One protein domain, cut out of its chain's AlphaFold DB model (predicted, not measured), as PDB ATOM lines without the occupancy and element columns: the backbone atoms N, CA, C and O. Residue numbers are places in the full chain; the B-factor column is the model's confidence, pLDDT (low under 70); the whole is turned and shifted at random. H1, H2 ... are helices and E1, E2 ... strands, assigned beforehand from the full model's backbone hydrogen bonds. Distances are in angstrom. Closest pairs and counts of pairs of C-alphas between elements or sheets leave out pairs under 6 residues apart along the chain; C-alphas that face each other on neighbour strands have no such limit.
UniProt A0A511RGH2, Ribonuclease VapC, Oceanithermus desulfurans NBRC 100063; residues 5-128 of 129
ATOM      1  N   SER A   5      37.043 -29.223   2.378       98.19
ATOM      2  CA  SER A   5      36.286 -28.757   3.542       98.19
ATOM      3  C   SER A   5      35.195 -27.753   3.162       98.19
ATOM      4  O   SER A   5      34.067 -27.874   3.631       98.19
ATOM      5  N   VAL A   6      35.483 -26.811   2.258       98.69
ATOM      6  CA  VAL A   6      34.512 -25.808   1.792       98.69
ATOM      7  C   VAL A   6      33.389 -26.470   0.997       98.69
ATOM      8  O   VAL A   6      32.217 -26.175   1.232       98.69
ATOM      9  N   VAL A   7      33.735 -27.394   0.093       98.75
ATOM     10  CA  VAL A   7      32.751 -28.123  -0.721       98.75
ATOM     11  C   VAL A   7      31.824 -28.955   0.165       98.75
ATOM     12  O   VAL A   7      30.609 -28.900   0.002       98.75
ATOM     13  N   VAL A   8      32.365 -29.668   1.155       98.69
ATOM     14  CA  VAL A   8      31.564 -30.466   2.095       98.69
ATOM     15  C   VAL A   8      30.588 -29.587   2.876       98.69
ATOM     16  O   VAL A   8      29.410 -29.935   2.957       98.69
ATOM     17  N   ARG A   9      31.030 -28.440   3.418       98.62
ATOM     18  CA  ARG A   9      30.130 -27.525   4.151       98.62
ATOM     19  C   ARG A   9      29.012 -26.992   3.267       98.62
ATOM     20  O   ARG A   9      27.871 -26.935   3.713       98.62
ATOM     21  N   TYR A  10      29.327 -26.658   2.020       98.69
ATOM     22  CA  TYR A  10      28.336 -26.210   1.049       98.69
ATOM     23  C   TYR A  10      27.295 -27.286   0.724       98.69
ATOM     24  O   TYR A  10      26.101 -27.009   0.759       98.69
ATOM     25  N   LEU A  11      27.733 -28.516   0.440       98.44
ATOM     26  CA  LEU A  11      26.836 -29.590   0.002       98.44
ATOM     27  C   LEU A  11      25.996 -30.192   1.135       98.44
ATOM     28  O   LEU A  11      24.914 -30.711   0.879       98.44
ATOM     29  N   THR A  12      26.492 -30.164   2.374       98.06
ATOM     30  CA  THR A  12      25.824 -30.819   3.515       98.06
ATOM     31  C   THR A  12      25.034 -29.859   4.393       98.06
ATOM     32  O   THR A  12      24.085 -30.287   5.046       98.06
ATOM     33  N   GLY A  13      25.415 -28.577   4.443       97.62
ATOM     34  CA  GLY A  13      24.790 -27.603   5.340       97.62
ATOM     35  C   GLY A  13      24.976 -27.905   6.834       97.62
ATOM     36  O   GLY A  13      24.255 -27.345   7.657       97.62
ATOM     37  N   ASP A  14      25.902 -28.796   7.199       97.06
ATOM     38  CA  ASP A  14      25.983 -29.395   8.538       97.06
ATOM     39  C   ASP A  14      26.405 -28.409   9.641       97.06
ATOM     40  O   ASP A  14      25.957 -28.510  10.783       97.06
ATOM     41  N   VAL A  15      27.240 -27.430   9.291       97.69
ATOM     42  CA  VAL A  15      27.617 -26.301  10.147       97.69
ATOM     43  C   VAL A  15      27.070 -25.023   9.509       97.69
ATOM     44  O   VAL A  15      27.720 -24.497   8.601       97.69
ATOM     45  N   PRO A  16      25.915 -24.493   9.967       97.81
ATOM     46  CA  PRO A  16      25.192 -23.420   9.278       97.81
ATOM     47  C   PRO A  16      26.046 -22.195   8.935       97.81
ATOM     48  O   PRO A  16      26.028 -21.734   7.800       97.81
ATOM     49  N   GLU A  17      26.862 -21.718   9.879       98.44
ATOM     50  CA  GLU A  17      27.735 -20.555   9.668       98.44
ATOM     51  C   GLU A  17      28.786 -20.803   8.571       98.44
ATOM     52  O   GLU A  17      29.056 -19.944   7.731       98.44
ATOM     53  N   LEU A  18      29.393 -21.994   8.553       98.50
ATOM     54  CA  LEU A  18      30.386 -22.339   7.535       98.50
ATOM     55  C   LEU A  18      29.730 -22.619   6.183       98.50
ATOM     56  O   LEU A  18      30.314 -22.283   5.155       98.50
ATOM     57  N   ALA A  19      28.534 -23.206   6.182       98.50
ATOM     58  CA  ALA A  19      27.756 -23.459   4.980       98.50
ATOM     59  C   ALA A  19      27.340 -22.151   4.300       98.50
ATOM     60  O   ALA A  19      27.529 -22.011   3.094       98.50
ATOM     61  N   GLU A  20      26.874 -21.162   5.067       98.62
ATOM     62  CA  GLU A  20      26.539 -19.831   4.550       98.62
ATOM     63  C   GLU A  20      27.767 -19.157   3.921       98.62
ATOM     64  O   GLU A  20      27.717 -18.687   2.785       98.62
ATOM     65  N   ARG A  21      28.916 -19.192   4.607       98.56
ATOM     66  CA  ARG A  21      30.179 -18.653   4.073       98.56
ATOM     67  C   ARG A  21      30.639 -19.381   2.808       98.56
ATOM     68  O   ARG A  21      31.142 -18.741   1.885       98.56
ATOM     69  N   ALA A  22      30.485 -20.703   2.763       98.56
ATOM     70  CA  ALA A  22      30.817 -21.501   1.590       98.56
ATOM     71  C   ALA A  22      29.878 -21.193   0.415       98.56
ATOM     72  O   ALA A  22      30.354 -21.083  -0.712       98.56
ATOM     73  N   ALA A  23      28.583 -20.983   0.671       98.44
ATOM     74  CA  ALA A  23      27.603 -20.592  -0.337       98.44
ATOM     75  C   ALA A  23      27.905 -19.208  -0.919       98.44
ATOM     76  O   ALA A  23      27.974 -19.071  -2.135       98.44
ATOM     77  N   VAL A  24      28.210 -18.209  -0.079       98.31
ATOM     78  CA  VAL A  24      28.627 -16.872  -0.547       98.31
ATOM     79  C   VAL A  24      29.815 -16.958  -1.511       98.31
ATOM     80  O   VAL A  24      29.828 -16.271  -2.530       98.31
ATOM     81  N   LEU A  25      30.797 -17.814  -1.215       98.12
ATOM     82  CA  LEU A  25      31.948 -18.027  -2.091       98.12
ATOM     83  C   LEU A  25      31.561 -18.773  -3.378       98.12
ATOM     84  O   LEU A  25      31.861 -18.307  -4.473       98.12
ATOM     85  N   LEU A  26      30.924 -19.940  -3.256       98.12
ATOM     86  CA  LEU A  26      30.686 -20.866  -4.369       98.12
ATOM     87  C   LEU A  26      29.571 -20.405  -5.313       98.12
ATOM     88  O   LEU A  26      29.636 -20.702  -6.506       98.12
ATOM     89  N   ASP A  27      28.571 -19.680  -4.814       98.12
ATOM     90  CA  ASP A  27      27.490 -19.074  -5.605       98.12
ATOM     91  C   ASP A  27      27.839 -17.665  -6.109       98.12
ATOM     92  O   ASP A  27      27.088 -17.083  -6.894       98.12
ATOM     93  N   GLY A  28      28.981 -17.122  -5.678       97.44
ATOM     94  CA  GLY A  28      29.492 -15.836  -6.127       97.44
ATOM     95  C   GLY A  28      29.876 -15.817  -7.616       97.44
ATOM     96  O   GLY A  28      30.037 -16.861  -8.252       97.44
ATOM     97  N   PRO A  29      30.048 -14.620  -8.202       96.25
ATOM     98  CA  PRO A  29      30.371 -14.470  -9.622       96.25
ATOM     99  C   PRO A  29      31.842 -14.767  -9.953       96.25
ATOM    100  O   PRO A  29      32.167 -14.976 -11.123       96.25
ATOM    101  N   ASP A  30      32.727 -14.755  -8.953       97.75
ATOM    102  CA  ASP A  30      34.168 -14.858  -9.161       97.75
ATOM    103  C   ASP A  30      34.582 -16.265  -9.617       97.75
ATOM    104  O   ASP A  30      34.087 -17.259  -9.072       97.75
ATOM    105  N   PRO A  31      35.517 -16.386 -10.580       97.88
ATOM    106  CA  PRO A  31      36.059 -17.676 -10.982       97.88
ATOM    107  C   PRO A  31      36.795 -18.368  -9.833       97.88
ATOM    108  O   PRO A  31      37.672 -17.802  -9.177       97.88
ATOM    109  N   LEU A  32      36.487 -19.642  -9.645       98.44
ATOM    110  CA  LEU A  32      37.078 -20.516  -8.651       98.44
ATOM    111  C   LEU A  32      37.636 -21.756  -9.332       98.44
ATOM    112  O   LEU A  32      37.134 -22.232 -10.345       98.44
ATOM    113  N   ALA A  33      38.679 -22.304  -8.729       97.94
ATOM    114  CA  ALA A  33      39.369 -23.466  -9.252       97.94
ATOM    115  C   ALA A  33      39.507 -24.545  -8.178       97.94
ATOM    116  O   ALA A  33      39.746 -24.219  -7.013       97.94
ATOM    117  N   LEU A  34      39.404 -25.809  -8.565       97.94
ATOM    118  CA  LEU A  34      39.669 -26.978  -7.729       97.94
ATOM    119  C   LEU A  34      40.473 -28.015  -8.523       97.94
ATOM    120  O   LEU A  34      40.601 -27.913  -9.738       97.94
ATOM    121  N   HIS A  35      41.028 -29.000  -7.830       98.31
ATOM    122  CA  HIS A  35      41.620 -30.180  -8.462       98.31
ATOM    123  C   HIS A  35      40.639 -31.349  -8.386       98.31
ATOM    124  O   HIS A  35      39.800 -31.393  -7.482       98.31
ATOM    125  N   SER A  36      40.773 -32.327  -9.278       98.06
ATOM    126  CA  SER A  36      39.958 -33.547  -9.262       98.06
ATOM    127  C   SER A  36      40.049 -34.302  -7.927       98.06
ATOM    128  O   SER A  36      39.054 -34.871  -7.478       98.06
ATOM    129  N   ILE A  37      41.183 -34.217  -7.216       98.31
ATOM    130  CA  ILE A  37      41.349 -34.794  -5.870       98.31
ATOM    131  C   ILE A  37      40.336 -34.247  -4.852       98.31
ATOM    132  O   ILE A  37      39.858 -34.998  -4.006       98.31
ATOM    133  N   VAL A  38      39.920 -32.981  -4.980       98.69
ATOM    134  CA  VAL A  38      38.895 -32.378  -4.109       98.69
ATOM    135  C   VAL A  38      37.551 -33.087  -4.287       98.69
ATOM    136  O   VAL A  38      36.820 -33.293  -3.320       98.69
ATOM    137  N   LEU A  39      37.227 -33.523  -5.510       98.69
ATOM    138  CA  LEU A  39      36.022 -34.311  -5.778       98.69
ATOM    139  C   LEU A  39      36.119 -35.707  -5.155       98.69
ATOM    140  O   LEU A  39      35.145 -36.172  -4.569       98.69
ATOM    141  N   VAL A  40      37.288 -36.353  -5.253       98.62
ATOM    142  CA  VAL A  40      37.548 -37.672  -4.648       98.62
ATOM    143  C   VAL A  40      37.331 -37.614  -3.139       98.62
ATOM    144  O   VAL A  40      36.563 -38.405  -2.591       98.62
ATOM    145  N   GLU A  41      37.982 -36.672  -2.460       98.69
ATOM    146  CA  GLU A  41      37.883 -36.534  -1.007       98.69
ATOM    147  C   GLU A  41      36.468 -36.147  -0.570       98.69
ATOM    148  O   GLU A  41      35.940 -36.735   0.374       98.69
ATOM    149  N   THR A  42      35.816 -35.228  -1.293       98.81
ATOM    150  CA  THR A  42      34.416 -34.865  -1.030       98.81
ATOM    151  C   THR A  42      33.519 -36.097  -1.148       98.81
ATOM    152  O   THR A  42      32.729 -36.359  -0.243       98.81
ATOM    153  N   ALA A  43      33.673 -36.903  -2.206       98.69
ATOM    154  CA  ALA A  43      32.894 -38.126  -2.394       98.69
ATOM    155  C   ALA A  43      33.063 -39.102  -1.222       98.69
ATOM    156  O   ALA A  43      32.079 -39.625  -0.693       98.69
ATOM    157  N   PHE A  44      34.306 -39.314  -0.778       98.19
ATOM    158  CA  PHE A  44      34.594 -40.169   0.371       98.19
ATOM    159  C   PHE A  44      33.969 -39.640   1.661       98.19
ATOM    160  O   PHE A  44      33.381 -40.426   2.404       98.19
ATOM    161  N   VAL A  45      34.062 -38.336   1.933       98.56
ATOM    162  CA  VAL A  45      33.466 -37.726   3.130       98.56
ATOM    163  C   VAL A  45      31.943 -37.862   3.107       98.56
ATOM    164  O   VAL A  45      31.367 -38.324   4.091       98.56
ATOM    165  N   LEU A  46      31.292 -37.529   1.990       98.62
ATOM    166  CA  LEU A  46      29.837 -37.643   1.849       98.62
ATOM    167  C   LEU A  46      29.356 -39.092   2.023       98.62
ATOM    168  O   LEU A  46      28.384 -39.334   2.734       98.62
ATOM    169  N   GLU A  47      30.051 -40.069   1.435       97.94
ATOM    170  CA  GLU A  47      29.658 -41.477   1.565       97.94
ATOM    171  C   GLU A  47      29.931 -42.036   2.970       97.94
ATOM    172  O   GLU A  47      29.149 -42.838   3.476       97.94
ATOM    173  N   LYS A  48      31.059 -41.677   3.596       97.56
ATOM    174  CA  LYS A  48      31.520 -42.323   4.838       97.56
ATOM    175  C   LYS A  48      31.084 -41.616   6.108       97.56
ATOM    176  O   LYS A  48      30.732 -42.299   7.061       97.56
ATOM    177  N   ALA A  49      31.157 -40.290   6.142       97.69
ATOM    178  CA  ALA A  49      30.825 -39.511   7.332       97.69
ATOM    179  C   ALA A  49      29.342 -39.129   7.368       97.69
ATOM    180  O   ALA A  49      28.751 -39.102   8.442       97.69
ATOM    181  N   TYR A  50      28.748 -38.866   6.201       97.94
ATOM    182  CA  TYR A  50      27.336 -38.484   6.080       97.94
ATOM    183  C   TYR A  50      26.435 -39.633   5.613       97.94
ATOM    184  O   TYR A  50      25.234 -39.432   5.451       97.94
ATOM    185  N   GLU A  51      27.002 -40.824   5.382       98.00
ATOM    186  CA  GLU A  51      26.280 -42.040   4.978       98.00
ATOM    187  C   GLU A  51      25.395 -41.852   3.729       98.00
ATOM    188  O   GLU A  51      24.413 -42.569   3.511       98.00
ATOM    189  N   ILE A  52      25.751 -40.892   2.870       98.19
ATOM    190  CA  ILE A  52      25.015 -40.605   1.643       98.19
ATOM    191  C   ILE A  52      25.262 -41.744   0.657       98.19
ATOM    192  O   ILE A  52      26.393 -42.186   0.442       98.19
ATOM    193  N   SER A  53      24.191 -42.225   0.023       97.81
ATOM    194  CA  SER A  53      24.318 -43.287  -0.971       97.81
ATOM    195  C   SER A  53      25.248 -42.849  -2.106       97.81
ATOM    196  O   SER A  53      25.140 -41.737  -2.616       97.81
ATOM    197  N   ARG A  54      26.131 -43.743  -2.551       97.81
ATOM    198  CA  ARG A  54      27.071 -43.486  -3.654       97.81
ATOM    199  C   ARG A  54      26.408 -42.890  -4.903       97.81
ATOM    200  O   ARG A  54      26.986 -42.016  -5.534       97.81
ATOM    201  N   ALA A  55      25.212 -43.360  -5.266       98.12
ATOM    202  CA  ALA A  55      24.487 -42.819  -6.413       98.12
ATOM    203  C   ALA A  55      24.158 -41.331  -6.211       98.12
ATOM    204  O   ALA A  55      24.433 -40.531  -7.096       98.12
ATOM    205  N   HIS A  56      23.667 -40.963  -5.022       98.38
ATOM    206  CA  HIS A  56      23.418 -39.565  -4.671       98.38
ATOM    207  C   HIS A  56      24.708 -38.750  -4.559       98.38
ATOM    208  O   HIS A  56      24.735 -37.632  -5.047       98.38
ATOM    209  N   VAL A  57      25.790 -39.303  -3.994       98.69
ATOM    210  CA  VAL A  57      27.100 -38.624  -3.957       98.69
ATOM    211  C   VAL A  57      27.542 -38.232  -5.367       98.69
ATOM    212  O   VAL A  57      27.906 -37.083  -5.603       98.69
ATOM    213  N   VAL A  58      27.478 -39.171  -6.314       98.62
ATOM    214  CA  VAL A  58      27.828 -38.910  -7.714       98.62
ATOM    215  C   VAL A  58      26.911 -37.861  -8.334       98.62
ATOM    216  O   VAL A  58      27.414 -36.919  -8.941       98.62
ATOM    217  N   ASP A  59      25.594 -37.991  -8.164       98.62
ATOM    218  CA  ASP A  59      24.627 -37.049  -8.739       98.62
ATOM    219  C   ASP A  59      24.858 -35.622  -8.204       98.62
ATOM    220  O   ASP A  59      24.935 -34.673  -8.984       98.62
ATOM    221  N   THR A  60      25.086 -35.478  -6.894       98.62
ATOM    222  CA  THR A  60      25.403 -34.198  -6.244       98.62
ATOM    223  C   THR A  60      26.715 -33.597  -6.753       98.62
ATOM    224  O   THR A  60      26.780 -32.395  -7.004       98.62
ATOM    225  N   LEU A  61      27.769 -34.398  -6.935       98.75
ATOM    226  CA  LEU A  61      29.043 -33.895  -7.464       98.75
ATOM    227  C   LEU A  61      28.941 -33.487  -8.938       98.75
ATOM    228  O   LEU A  61      29.552 -32.497  -9.341       98.75
ATOM    229  N   ILE A  62      28.152 -34.207  -9.738       98.62
ATOM    230  CA  ILE A  62      27.881 -33.837 -11.133       98.62
ATOM    231  C   ILE A  62      27.122 -32.509 -11.193       98.62
ATOM    232  O   ILE A  62      27.489 -31.651 -11.997       98.62
ATOM    233  N   GLU A  63      26.107 -32.320 -10.345       98.50
ATOM    234  CA  GLU A  63      25.366 -31.058 -10.227       98.50
ATOM    235  C   GLU A  63      26.285 -29.911  -9.786       98.50
ATOM    236  O   GLU A  63      26.310 -28.853 -10.416       98.50
ATOM    237  N   PHE A  64      27.120 -30.146  -8.770       98.50
ATOM    238  CA  PHE A  64      28.119 -29.187  -8.301       98.50
ATOM    239  C   PHE A  64      29.074 -28.743  -9.421       98.50
ATOM    240  O   PHE A  64      29.363 -27.553  -9.562       98.50
ATOM    241  N   LEU A  65      29.516 -29.667 -10.279       97.94
ATOM    242  CA  LEU A  65      30.375 -29.344 -11.421       97.94
ATOM    243  C   LEU A  65      29.680 -28.497 -12.499       97.94
ATOM    244  O   LEU A  65      30.379 -27.816 -13.256       97.94
ATOM    245  N   GLN A  66      28.342 -28.447 -12.556       97.00
ATOM    246  CA  GLN A  66      27.616 -27.609 -13.528       97.00
ATOM    247  C   GLN A  66      27.768 -26.102 -13.269       97.00
ATOM    248  O   GLN A  66      27.455 -25.282 -14.137       97.00
ATOM    249  N   LYS A  67      28.270 -25.700 -12.095       97.50
ATOM    250  CA  LYS A  67      28.476 -24.288 -11.751       97.50
ATOM    251  C   LYS A  67      29.477 -23.628 -12.699       97.50
ATOM    252  O   LYS A  67      30.618 -24.070 -12.828       97.50
ATOM    253  N   LYS A  68      29.058 -22.543 -13.355       96.75
ATOM    254  CA  LYS A  68      29.833 -21.871 -14.416       96.75
ATOM    255  C   LYS A  68      31.134 -21.234 -13.929       96.75
ATOM    256  O   LYS A  68      32.082 -21.166 -14.696       96.75
ATOM    257  N   ASN A  69      31.158 -20.772 -12.682       97.62
ATOM    258  CA  ASN A  69      32.313 -20.136 -12.054       97.62
ATOM    259  C   ASN A  69      33.344 -21.145 -11.524       97.62
ATOM    260  O   ASN A  69      34.441 -20.741 -11.164       97.62
ATOM    261  N   LEU A  70      33.017 -22.440 -11.455       97.75
ATOM    262  CA  LEU A  70      33.966 -23.468 -11.037       97.75
ATOM    263  C   LEU A  70      34.770 -23.984 -12.226       97.75
ATOM    264  O   LEU A  70      34.206 -24.250 -13.282       97.75
ATOM    265  N   HIS A  71      36.057 -24.227 -12.025       97.69
ATOM    266  CA  HIS A  71      36.948 -24.850 -12.997       97.69
ATOM    267  C   HIS A  71      37.787 -25.934 -12.318       97.69
ATOM    268  O   HIS A  71      38.205 -25.783 -11.172       97.69
ATOM    269  N   LEU A  72      38.041 -27.029 -13.026       98.12
ATOM    270  CA  LEU A  72      39.024 -28.024 -12.612       98.12
ATOM    271  C   LEU A  72      40.369 -27.677 -13.263       98.12
ATOM    272  O   LEU A  72      40.403 -27.315 -14.438       98.12
ATOM    273  N   LEU A  73      41.459 -27.728 -12.494       97.56
ATOM    274  CA  LEU A  73      42.798 -27.337 -12.961       97.56
ATOM    275  C   LEU A  73      43.525 -28.444 -13.726       97.56
ATOM    276  O   LEU A  73      44.377 -28.159 -14.558       97.56
ATOM    277  N   ASP A  74      43.207 -29.693 -13.411       97.38
ATOM    278  CA  ASP A  74      43.890 -30.896 -13.879       97.38
ATOM    279  C   ASP A  74      43.053 -31.717 -14.864       97.38
ATOM    280  O   ASP A  74      43.607 -32.520 -15.606       97.38
ATOM    281  N   LEU A  75      41.732 -31.520 -14.890       96.75
ATOM    282  CA  LEU A  75      40.801 -32.387 -15.607       96.75
ATOM    283  C   LEU A  75      39.648 -31.580 -16.225       96.75
ATOM    284  O   LEU A  75      38.992 -30.843 -15.497       96.75
ATOM    285  N   PRO A  76      39.319 -31.714 -17.522       97.12
ATOM    286  CA  PRO A  76      38.101 -31.128 -18.079       97.12
ATOM    287  C   PRO A  76      36.853 -31.625 -17.342       97.12
ATOM    288  O   PRO A  76      36.769 -32.789 -16.946       97.12
ATOM    289  N   LYS A  77      35.853 -30.756 -17.164       97.38
ATOM    290  CA  LYS A  77      34.639 -31.104 -16.406       97.38
ATOM    291  C   LYS A  77      33.887 -32.273 -17.019       97.38
ATOM    292  O   LYS A  77      33.347 -33.100 -16.292       97.38
ATOM    293  N   GLU A  78      33.854 -32.336 -18.339       97.19
ATOM    294  CA  GLU A  78      33.186 -33.381 -19.101       97.19
ATOM    295  C   GLU A  78      33.809 -34.749 -18.791       97.19
ATOM    296  O   GLU A  78      33.090 -35.698 -18.486       97.19
ATOM    297  N   GLU A  79      35.141 -34.830 -18.761       97.50
ATOM    298  CA  GLU A  79      35.868 -36.052 -18.402       97.50
ATOM    299  C   GLU A  79      35.686 -36.392 -16.913       97.50
ATOM    300  O   GLU A  79      35.444 -37.549 -16.565       97.50
ATOM    301  N   ALA A  80      35.682 -35.391 -16.025       98.25
ATOM    302  CA  ALA A  80      35.370 -35.601 -14.609       98.25
ATOM    303  C   ALA A  80      33.970 -36.201 -14.404       98.25
ATOM    304  O   ALA A  80      33.801 -37.124 -13.607       98.25
ATOM    305  N   ILE A  81      32.971 -35.723 -15.151       98.31
ATOM    306  CA  ILE A  81      31.606 -36.261 -15.123       98.31
ATOM    307  C   ILE A  81      31.588 -37.712 -15.614       98.31
ATOM    308  O   ILE A  81      30.946 -38.549 -14.978       98.31
ATOM    309  N   LEU A  82      32.314 -38.045 -16.687       97.19
ATOM    310  CA  LEU A  82      32.436 -39.432 -17.156       97.19
ATOM    311  C   LEU A  82      33.059 -40.343 -16.088       97.19
ATOM    312  O   LEU A  82      32.523 -41.420 -15.818       97.19
ATOM    313  N   GLY A  83      34.130 -39.894 -15.426       97.62
ATOM    314  CA  GLY A  83      34.738 -40.611 -14.301       97.62
ATOM    315  C   GLY A  83      33.753 -40.812 -13.142       97.62
ATOM    316  O   GLY A  83      33.568 -41.927 -12.650       97.62
ATOM    317  N   LEU A  84      33.030 -39.764 -12.743       98.12
ATOM    318  CA  LEU A  84      32.010 -39.870 -11.696       98.12
ATOM    319  C   LEU A  84      30.906 -40.870 -12.075       98.12
ATOM    320  O   LEU A  84      30.564 -41.731 -11.261       98.12
ATOM    321  N   LEU A  85      30.409 -40.840 -13.315       97.75
ATOM    322  CA  LEU A  85      29.402 -41.783 -13.820       97.75
ATOM    323  C   LEU A  85      29.901 -43.234 -13.829       97.75
ATOM    324  O   LEU A  85      29.159 -44.139 -13.437       97.75
ATOM    325  N   LEU A  86      31.161 -43.471 -14.202       96.25
ATOM    326  CA  LEU A  86      31.802 -44.787 -14.110       96.25
ATOM    327  C   LEU A  86      31.817 -45.295 -12.658       96.25
ATOM    328  O   LEU A  86      31.560 -46.471 -12.376       96.25
ATOM    329  N   SER A  87      32.019 -44.377 -11.711       96.38
ATOM    330  CA  SER A  87      31.893 -44.603 -10.272       96.38
ATOM    331  C   SER A  87      30.463 -44.420  -9.723       96.38
ATOM    332  O   SER A  87      30.299 -44.224  -8.524       96.38
ATOM    333  N   ARG A  88      29.393 -44.574 -10.518       97.38
ATOM    334  CA  ARG A  88      27.997 -44.532 -10.014       97.38
ATOM    335  C   ARG A  88      27.355 -45.887  -9.658       97.38
ATOM    336  O   ARG A  88      26.846 -46.018  -8.547       97.38
ATOM    337  N   PRO A  89      27.468 -46.968 -10.466       93.94
ATOM    338  CA  PRO A  89      26.699 -48.213 -10.260       93.94
ATOM    339  C   PRO A  89      26.997 -49.048  -8.993       93.94
ATOM    340  O   PRO A  89      26.073 -49.480  -8.314       93.94
ATOM    341  N   SER A  90      28.266 -49.318  -8.662       88.81
ATOM    342  CA  SER A  90      28.686 -50.110  -7.493       88.81
ATOM    343  C   SER A  90      30.133 -49.825  -7.057       88.81
ATOM    344  O   SER A  90      30.946 -49.374  -7.858       88.81
ATOM    345  N   LYS A  91      30.532 -50.192  -5.833       87.88
ATOM    346  CA  LYS A  91      31.907 -49.985  -5.311       87.88
ATOM    347  C   LYS A  91      33.023 -50.760  -6.043       87.88
ATOM    348  O   LYS A  91      34.132 -50.852  -5.532       87.88
ATOM    349  N   ARG A  92      32.738 -51.333  -7.220       91.31
ATOM    350  CA  ARG A  92      33.718 -51.990  -8.096       91.31
ATOM    351  C   ARG A  92      34.812 -51.026  -8.553       91.31
ATOM    352  O   ARG A  92      35.956 -51.440  -8.628       91.31
ATOM    353  N   VAL A  93      34.444 -49.782  -8.866       94.25
ATOM    354  CA  VAL A  93      35.380 -48.719  -9.259       94.25
ATOM    355  C   VAL A  93      35.330 -47.635  -8.187       94.25
ATOM    356  O   VAL A  93      34.250 -47.082  -7.928       94.25
ATOM    357  N   ALA A  94      36.471 -47.375  -7.546       95.81
ATOM    358  CA  ALA A  94      36.611 -46.310  -6.561       95.81
ATOM    359  C   ALA A  94      36.577 -44.931  -7.238       95.81
ATOM    360  O   ALA A  94      36.935 -44.803  -8.408       95.81
ATOM    361  N   TYR A  95      36.177 -43.884  -6.507       97.44
ATOM    362  CA  TYR A  95      36.159 -42.515  -7.045       97.44
ATOM    363  C   TYR A  95      37.544 -42.069  -7.529       97.44
ATOM    364  O   TYR A  95      37.656 -41.458  -8.586       97.44
ATOM    365  N   ALA A  96      38.589 -42.420  -6.768       97.25
ATOM    366  CA  ALA A  96      39.975 -42.118  -7.108       97.25
ATOM    367  C   ALA A  96      40.383 -42.759  -8.441       97.25
ATOM    368  O   ALA A  96      40.856 -42.055  -9.326       97.25
ATOM    369  N   ASP A  97      40.125 -44.057  -8.617       97.25
ATOM    370  CA  ASP A  97      40.460 -44.767  -9.857       97.25
ATOM    371  C   ASP A  97      39.670 -44.229 -11.048       97.25
ATOM    372  O   ASP A  97      40.206 -44.103 -12.143       97.25
ATOM    373  N   ALA A  98      38.400 -43.878 -10.841       97.19
ATOM    374  CA  ALA A  98      37.559 -43.355 -11.907       97.19
ATOM    375  C   ALA A  98      37.989 -41.952 -12.363       97.19
ATOM    376  O   ALA A  98      37.987 -41.672 -13.561       97.19
ATOM    377  N   LEU A  99      38.383 -41.074 -11.435       97.94
ATOM    378  CA  LEU A  99      38.897 -39.746 -11.780       97.94
ATOM    379  C   LEU A  99      40.340 -39.797 -12.298       97.94
ATOM    380  O   LEU A  99      40.678 -39.029 -13.195       97.94
ATOM    381  N   LEU A 100      41.161 -40.743 -11.832       97.50
ATOM    382  CA  LEU A 100      42.475 -41.008 -12.418       97.50
ATOM    383  C   LEU A 100      42.353 -41.547 -13.850       97.50
ATOM    384  O   LEU A 100      43.102 -41.131 -14.729       97.50
ATOM    385  N   TRP A 101      41.389 -42.432 -14.104       96.88
ATOM    386  CA  TRP A 101      41.064 -42.905 -15.449       96.88
ATOM    387  C   TRP A 101      40.630 -41.760 -16.363       96.88
ATOM    388  O   TRP A 101      41.162 -41.628 -17.462       96.88
ATOM    389  N   ALA A 102      39.733 -40.889 -15.891       97.19
ATOM    390  CA  ALA A 102      39.310 -39.710 -16.642       97.19
ATOM    391  C   ALA A 102      40.492 -38.773 -16.947       97.19
ATOM    392  O   ALA A 102      40.616 -38.263 -18.058       97.19
ATOM    393  N   LEU A 103      41.403 -38.594 -15.985       96.81
ATOM    394  CA  LEU A 103      42.624 -37.810 -16.160       96.81
ATOM    395  C   LEU A 103      43.567 -38.418 -17.192       96.81
ATOM    396  O   LEU A 103      44.031 -37.712 -18.084       96.81
ATOM    397  N   ALA A 104      43.834 -39.718 -17.106       95.94
ATOM    398  CA  ALA A 104      44.678 -40.416 -18.066       95.94
ATOM    399  C   ALA A 104      44.079 -40.344 -19.481       95.94
ATOM    400  O   ALA A 104      44.788 -40.017 -20.433       95.94
ATOM    401  N   ARG A 105      42.762 -40.539 -19.605       94.06
ATOM    402  CA  ARG A 105      42.019 -40.411 -20.864       94.06
ATOM    403  C   ARG A 105      42.110 -38.996 -21.438       94.06
ATOM    404  O   ARG A 105      42.435 -38.838 -22.610       94.06
ATOM    405  N   SER A 106      41.878 -37.977 -20.610       95.06
ATOM    406  CA  SER A 106      41.944 -36.568 -21.017       95.06
ATOM    407  C   SER A 106      43.337 -36.132 -21.472       95.06
ATOM    408  O   SER A 106      43.449 -35.166 -22.220       95.06
ATOM    409  N   ASN A 107      44.386 -36.797 -20.989       94.62
ATOM    410  CA  ASN A 107      45.770 -36.533 -21.381       94.62
ATOM    411  C   ASN A 107      46.249 -37.458 -22.514       94.62
ATOM    412  O   ASN A 107      47.447 -37.509 -22.780       94.62
ATOM    413  N   GLU A 108      45.341 -38.209 -23.150       92.62
ATOM    414  CA  GLU A 108      45.655 -39.163 -24.223       92.62
ATOM    415  C   GLU A 108      46.735 -40.184 -23.816       92.62
ATOM    416  O   GLU A 108      47.548 -40.638 -24.627       92.62
ATOM    417  N   ALA A 109      46.764 -40.553 -22.531       93.19
ATOM    418  CA  ALA A 109      47.719 -41.522 -22.024       93.19
ATOM    419  C   ALA A 109      47.477 -42.879 -22.694       93.19
ATOM    420  O   ALA A 109      46.407 -43.472 -22.572       93.19
ATOM    421  N   GLN A 110      48.499 -43.396 -23.378       91.00
ATOM    422  CA  GLN A 110      48.406 -44.703 -24.034       91.00
ATOM    423  C   GLN A 110      48.370 -45.847 -23.019       91.00
ATOM    424  O   GLN A 110      47.699 -46.847 -23.256       91.00
ATOM    425  N   ARG A 111      49.087 -45.689 -21.899       94.25
ATOM    426  CA  ARG A 111      49.241 -46.703 -20.855       94.25
ATOM    427  C   ARG A 111      49.043 -46.122 -19.470       94.25
ATOM    428  O   ARG A 111      49.568 -45.048 -19.169       94.25
ATOM    429  N   LEU A 112      48.376 -46.887 -18.616       95.38
ATOM    430  CA  LEU A 112      48.297 -46.651 -17.183       95.38
ATOM    431  C   LEU A 112      48.885 -47.849 -16.443       95.38
ATOM    432  O   LEU A 112      48.464 -48.985 -16.647       95.38
ATOM    433  N   TYR A 113      49.856 -47.577 -15.577       96.00
ATOM    434  CA  TYR A 113      50.522 -48.604 -14.787       96.00
ATOM    435  C   TYR A 113      49.883 -48.720 -13.404       96.00
ATOM    436  O   TYR A 113      49.800 -47.725 -12.683       96.00
ATOM    437  N   THR A 114      49.430 -49.914 -13.024       95.38
ATOM    438  CA  THR A 114      48.779 -50.158 -11.725       95.38
ATOM    439  C   THR A 114      48.898 -51.619 -11.305       95.38
ATOM    440  O   THR A 114      48.927 -52.510 -12.147       95.38
ATOM    441  N   PHE A 115      48.927 -51.859  -9.992       95.81
ATOM    442  CA  PHE A 115      48.824 -53.199  -9.405       95.81
ATOM    443  C   PHE A 115      47.368 -53.593  -9.077       95.81
ATOM    444  O   PHE A 115      47.123 -54.706  -8.616       95.81
ATOM    445  N   ASP A 116      46.382 -52.702  -9.272       93.06
ATOM    446  CA  ASP A 116      44.966 -53.069  -9.121       93.06
ATOM    447  C   ASP A 116      44.423 -53.649 -10.430       93.06
ATOM    448  O   ASP A 116      44.046 -52.925 -11.353       93.06
ATOM    449  N   ALA A 117      44.297 -54.976 -10.475       86.88
ATOM    450  CA  ALA A 117      43.715 -55.706 -11.601       86.88
ATOM    451  C   ALA A 117      42.250 -55.323 -11.918       86.88
ATOM    452  O   ALA A 117      41.703 -55.749 -12.936       86.88
ATOM    453  N   ARG A 118      41.576 -54.557 -11.049       88.00
ATOM    454  CA  ARG A 118      40.193 -54.090 -11.247       88.00
ATOM    455  C   ARG A 118      40.113 -52.653 -11.761       88.00
ATOM    456  O   ARG A 118      38.992 -52.165 -11.942       88.00
ATOM    457  N   PHE A 119      41.251 -51.996 -11.996       93.31
ATOM    458  CA  PHE A 119      41.293 -50.640 -12.531       93.31
ATOM    459  C   PHE A 119      40.501 -50.549 -13.852       93.31
ATOM    460  O   PHE A 119      40.544 -51.472 -14.673       93.31
ATOM    461  N   PRO A 120      39.731 -49.473 -14.080       91.50
ATOM    462  CA  PRO A 120      38.971 -49.324 -15.314       91.50
ATOM    463  C   PRO A 120      39.886 -49.157 -16.539       91.50
ATOM    464  O   PRO A 120      40.612 -48.178 -16.656       91.50
ATOM    465  N   ALA A 121      39.805 -50.097 -17.481       88.75
ATOM    466  CA  ALA A 121      40.606 -50.107 -18.712       88.75
ATOM    467  C   ALA A 121      39.892 -49.511 -19.944       88.75
ATOM    468  O   ALA A 121      40.353 -49.675 -21.070       88.75
ATOM    469  N   ASP A 122      38.732 -48.869 -19.774       84.44
ATOM    470  CA  ASP A 122      37.923 -48.400 -20.907       84.44
ATOM    471  C   ASP A 122      38.662 -47.311 -21.707       84.44
ATOM    472  O   ASP A 122      38.817 -46.181 -21.251       84.44
ATOM    473  N   GLY A 123      39.169 -47.668 -22.889       83.62
ATOM    474  CA  GLY A 123      39.919 -46.764 -23.761       83.62
ATOM    475  C   GLY A 123      41.371 -46.483 -23.347       83.62
ATOM    476  O   GLY A 123      41.980 -45.608 -23.954       83.62
ATOM    477  N   ILE A 124      41.930 -47.200 -22.362       90.12
ATOM    478  CA  ILE A 124      43.332 -47.059 -21.923       90.12
ATOM    479  C   ILE A 124      43.949 -48.447 -21.718       90.12
ATOM    480  O   ILE A 124      43.340 -49.313 -21.090       90.12
ATOM    481  N   GLU A 125      45.172 -48.665 -22.208       93.50
ATOM    482  CA  GLU A 125      45.922 -49.893 -21.921       93.50
ATOM    483  C   GLU A 125      46.355 -49.896 -20.444       93.50
ATOM    484  O   GLU A 125      47.174 -49.080 -20.021       93.50
ATOM    485  N   VAL A 126      45.801 -50.804 -19.640       94.19
ATOM    486  CA  VAL A 126      46.198 -50.981 -18.236       94.19
ATOM    487  C   VAL A 126      47.273 -52.058 -18.159       94.19
ATOM    488  O   VAL A 126      47.054 -53.183 -18.606       94.19
ATOM    489  N   VAL A 127      48.430 -51.708 -17.600       95.25
ATOM    490  CA  VAL A 127      49.618 -52.568 -17.541       95.25
ATOM    491  C   VAL A 127      50.051 -52.744 -16.090       95.25
ATOM    492  O   VAL A 127      50.247 -51.769 -15.370       95.25
ATOM    493  N   GLU A 128      50.236 -53.986 -15.657       93.88
ATOM    494  CA  GLU A 128      50.952 -54.278 -14.413       93.88
ATOM    495  C   GLU A 128      52.467 -54.259 -14.718       93.88
ATOM    496  O   GLU A 128      52.876 -54.978 -15.635       93.88
TER     497      GLU A 128
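AT A GLANCE: This is residues 5 to 128 of the 129 residues of the protein "Ribonuclease VapC" of Oceanithermus desulfurans NBRC 100063 (UniProt A0A511RGH2). Four helices, H3 to H6, make the core, each touching the next and H6 touching H3 again; H1 packs on H3, and H2 packs on H1 at one end of the long axis. A small pair of strands, E3 and E4, makes the other end, and a second small pair, E1 and E2, lies where H3 and H5 begin and H4 ends. The printed part has 124 residues with six named helices and four named strands, in the order H1 H2 E1 H3 H4 E2 H5 H6 E3 E4, and is mostly helix; each pair of strands is a parallel sheet of two. The whole is compact, with a radius of gyration of the C-alphas of 15.1 A, yet elongated in outline, 47 by 30 by 18 A.

HOW THE PARTS SIT: Begin at H1, residues 5 to 12, which touches H2, residues 16 to 26, about perpendicular at 73 degrees; the closest C-alphas, of Arg 9 and Ala 19, are 4.8 A apart. Next find the hub, H3, residues 36 to 48, whose residues 42 to 46 alone touch H1, closest at the C-alphas of Val 8 and Thr 42, 6.1 A. H3 and H4, residues 54 to 65, form a helical hairpin, closest at Ala 43 and Val 57, C-alphas 6.0 A apart. E1, residues 32 to 34, and E2, residues 70 to 72, are parallel neighbours, with N 71 and O 32 at 2.8 A, within hydrogen-bond range. E1, H3, H4 and E2 form a strand-helix-strand unit, two parallel strands with helices between, with a right-handed crossover. H5, residues 77 to 86, touches H4 at a shallow tilt of 5 degrees, opposite ways, closest at the C-alphas of Val 58 and Leu 84, 5.9 A. H6, residues 95 to 106, touches H5 at a steep tilt of 46 degrees, closest at the C-alphas of Gly 83 and Ala 98, 4.6 A; its residues 95 to 99 alone touch H3. E3, residues 111 to 113, and E4, residues 125 to 127, are parallel, with N 112 and O 125 at 2.9 A, within hydrogen-bond range. Every O i to N i+4 pair is within hydrogen-bond range in H1, H2, H3, H4, H5 and H6.

IN THESE COORDINATES: Find C-alpha 5 at (36.286, -28.757, 3.542), where H1 begins. H3 runs 18.6 A from C-alpha 36 at (39.958, -33.547, -9.262); H4 measures 16.5 A and H6 16.2 A. E4 ends at C-alpha 127, (49.618, -52.568, -17.541).

THE WHOLE: The two C-alphas farthest apart, of Glu 17 and Glu 128, are 47.5 A apart. The printed part has no cut; the link from E3 to E4, 11 residues, is long. No printed residue has a pLDDT under 70.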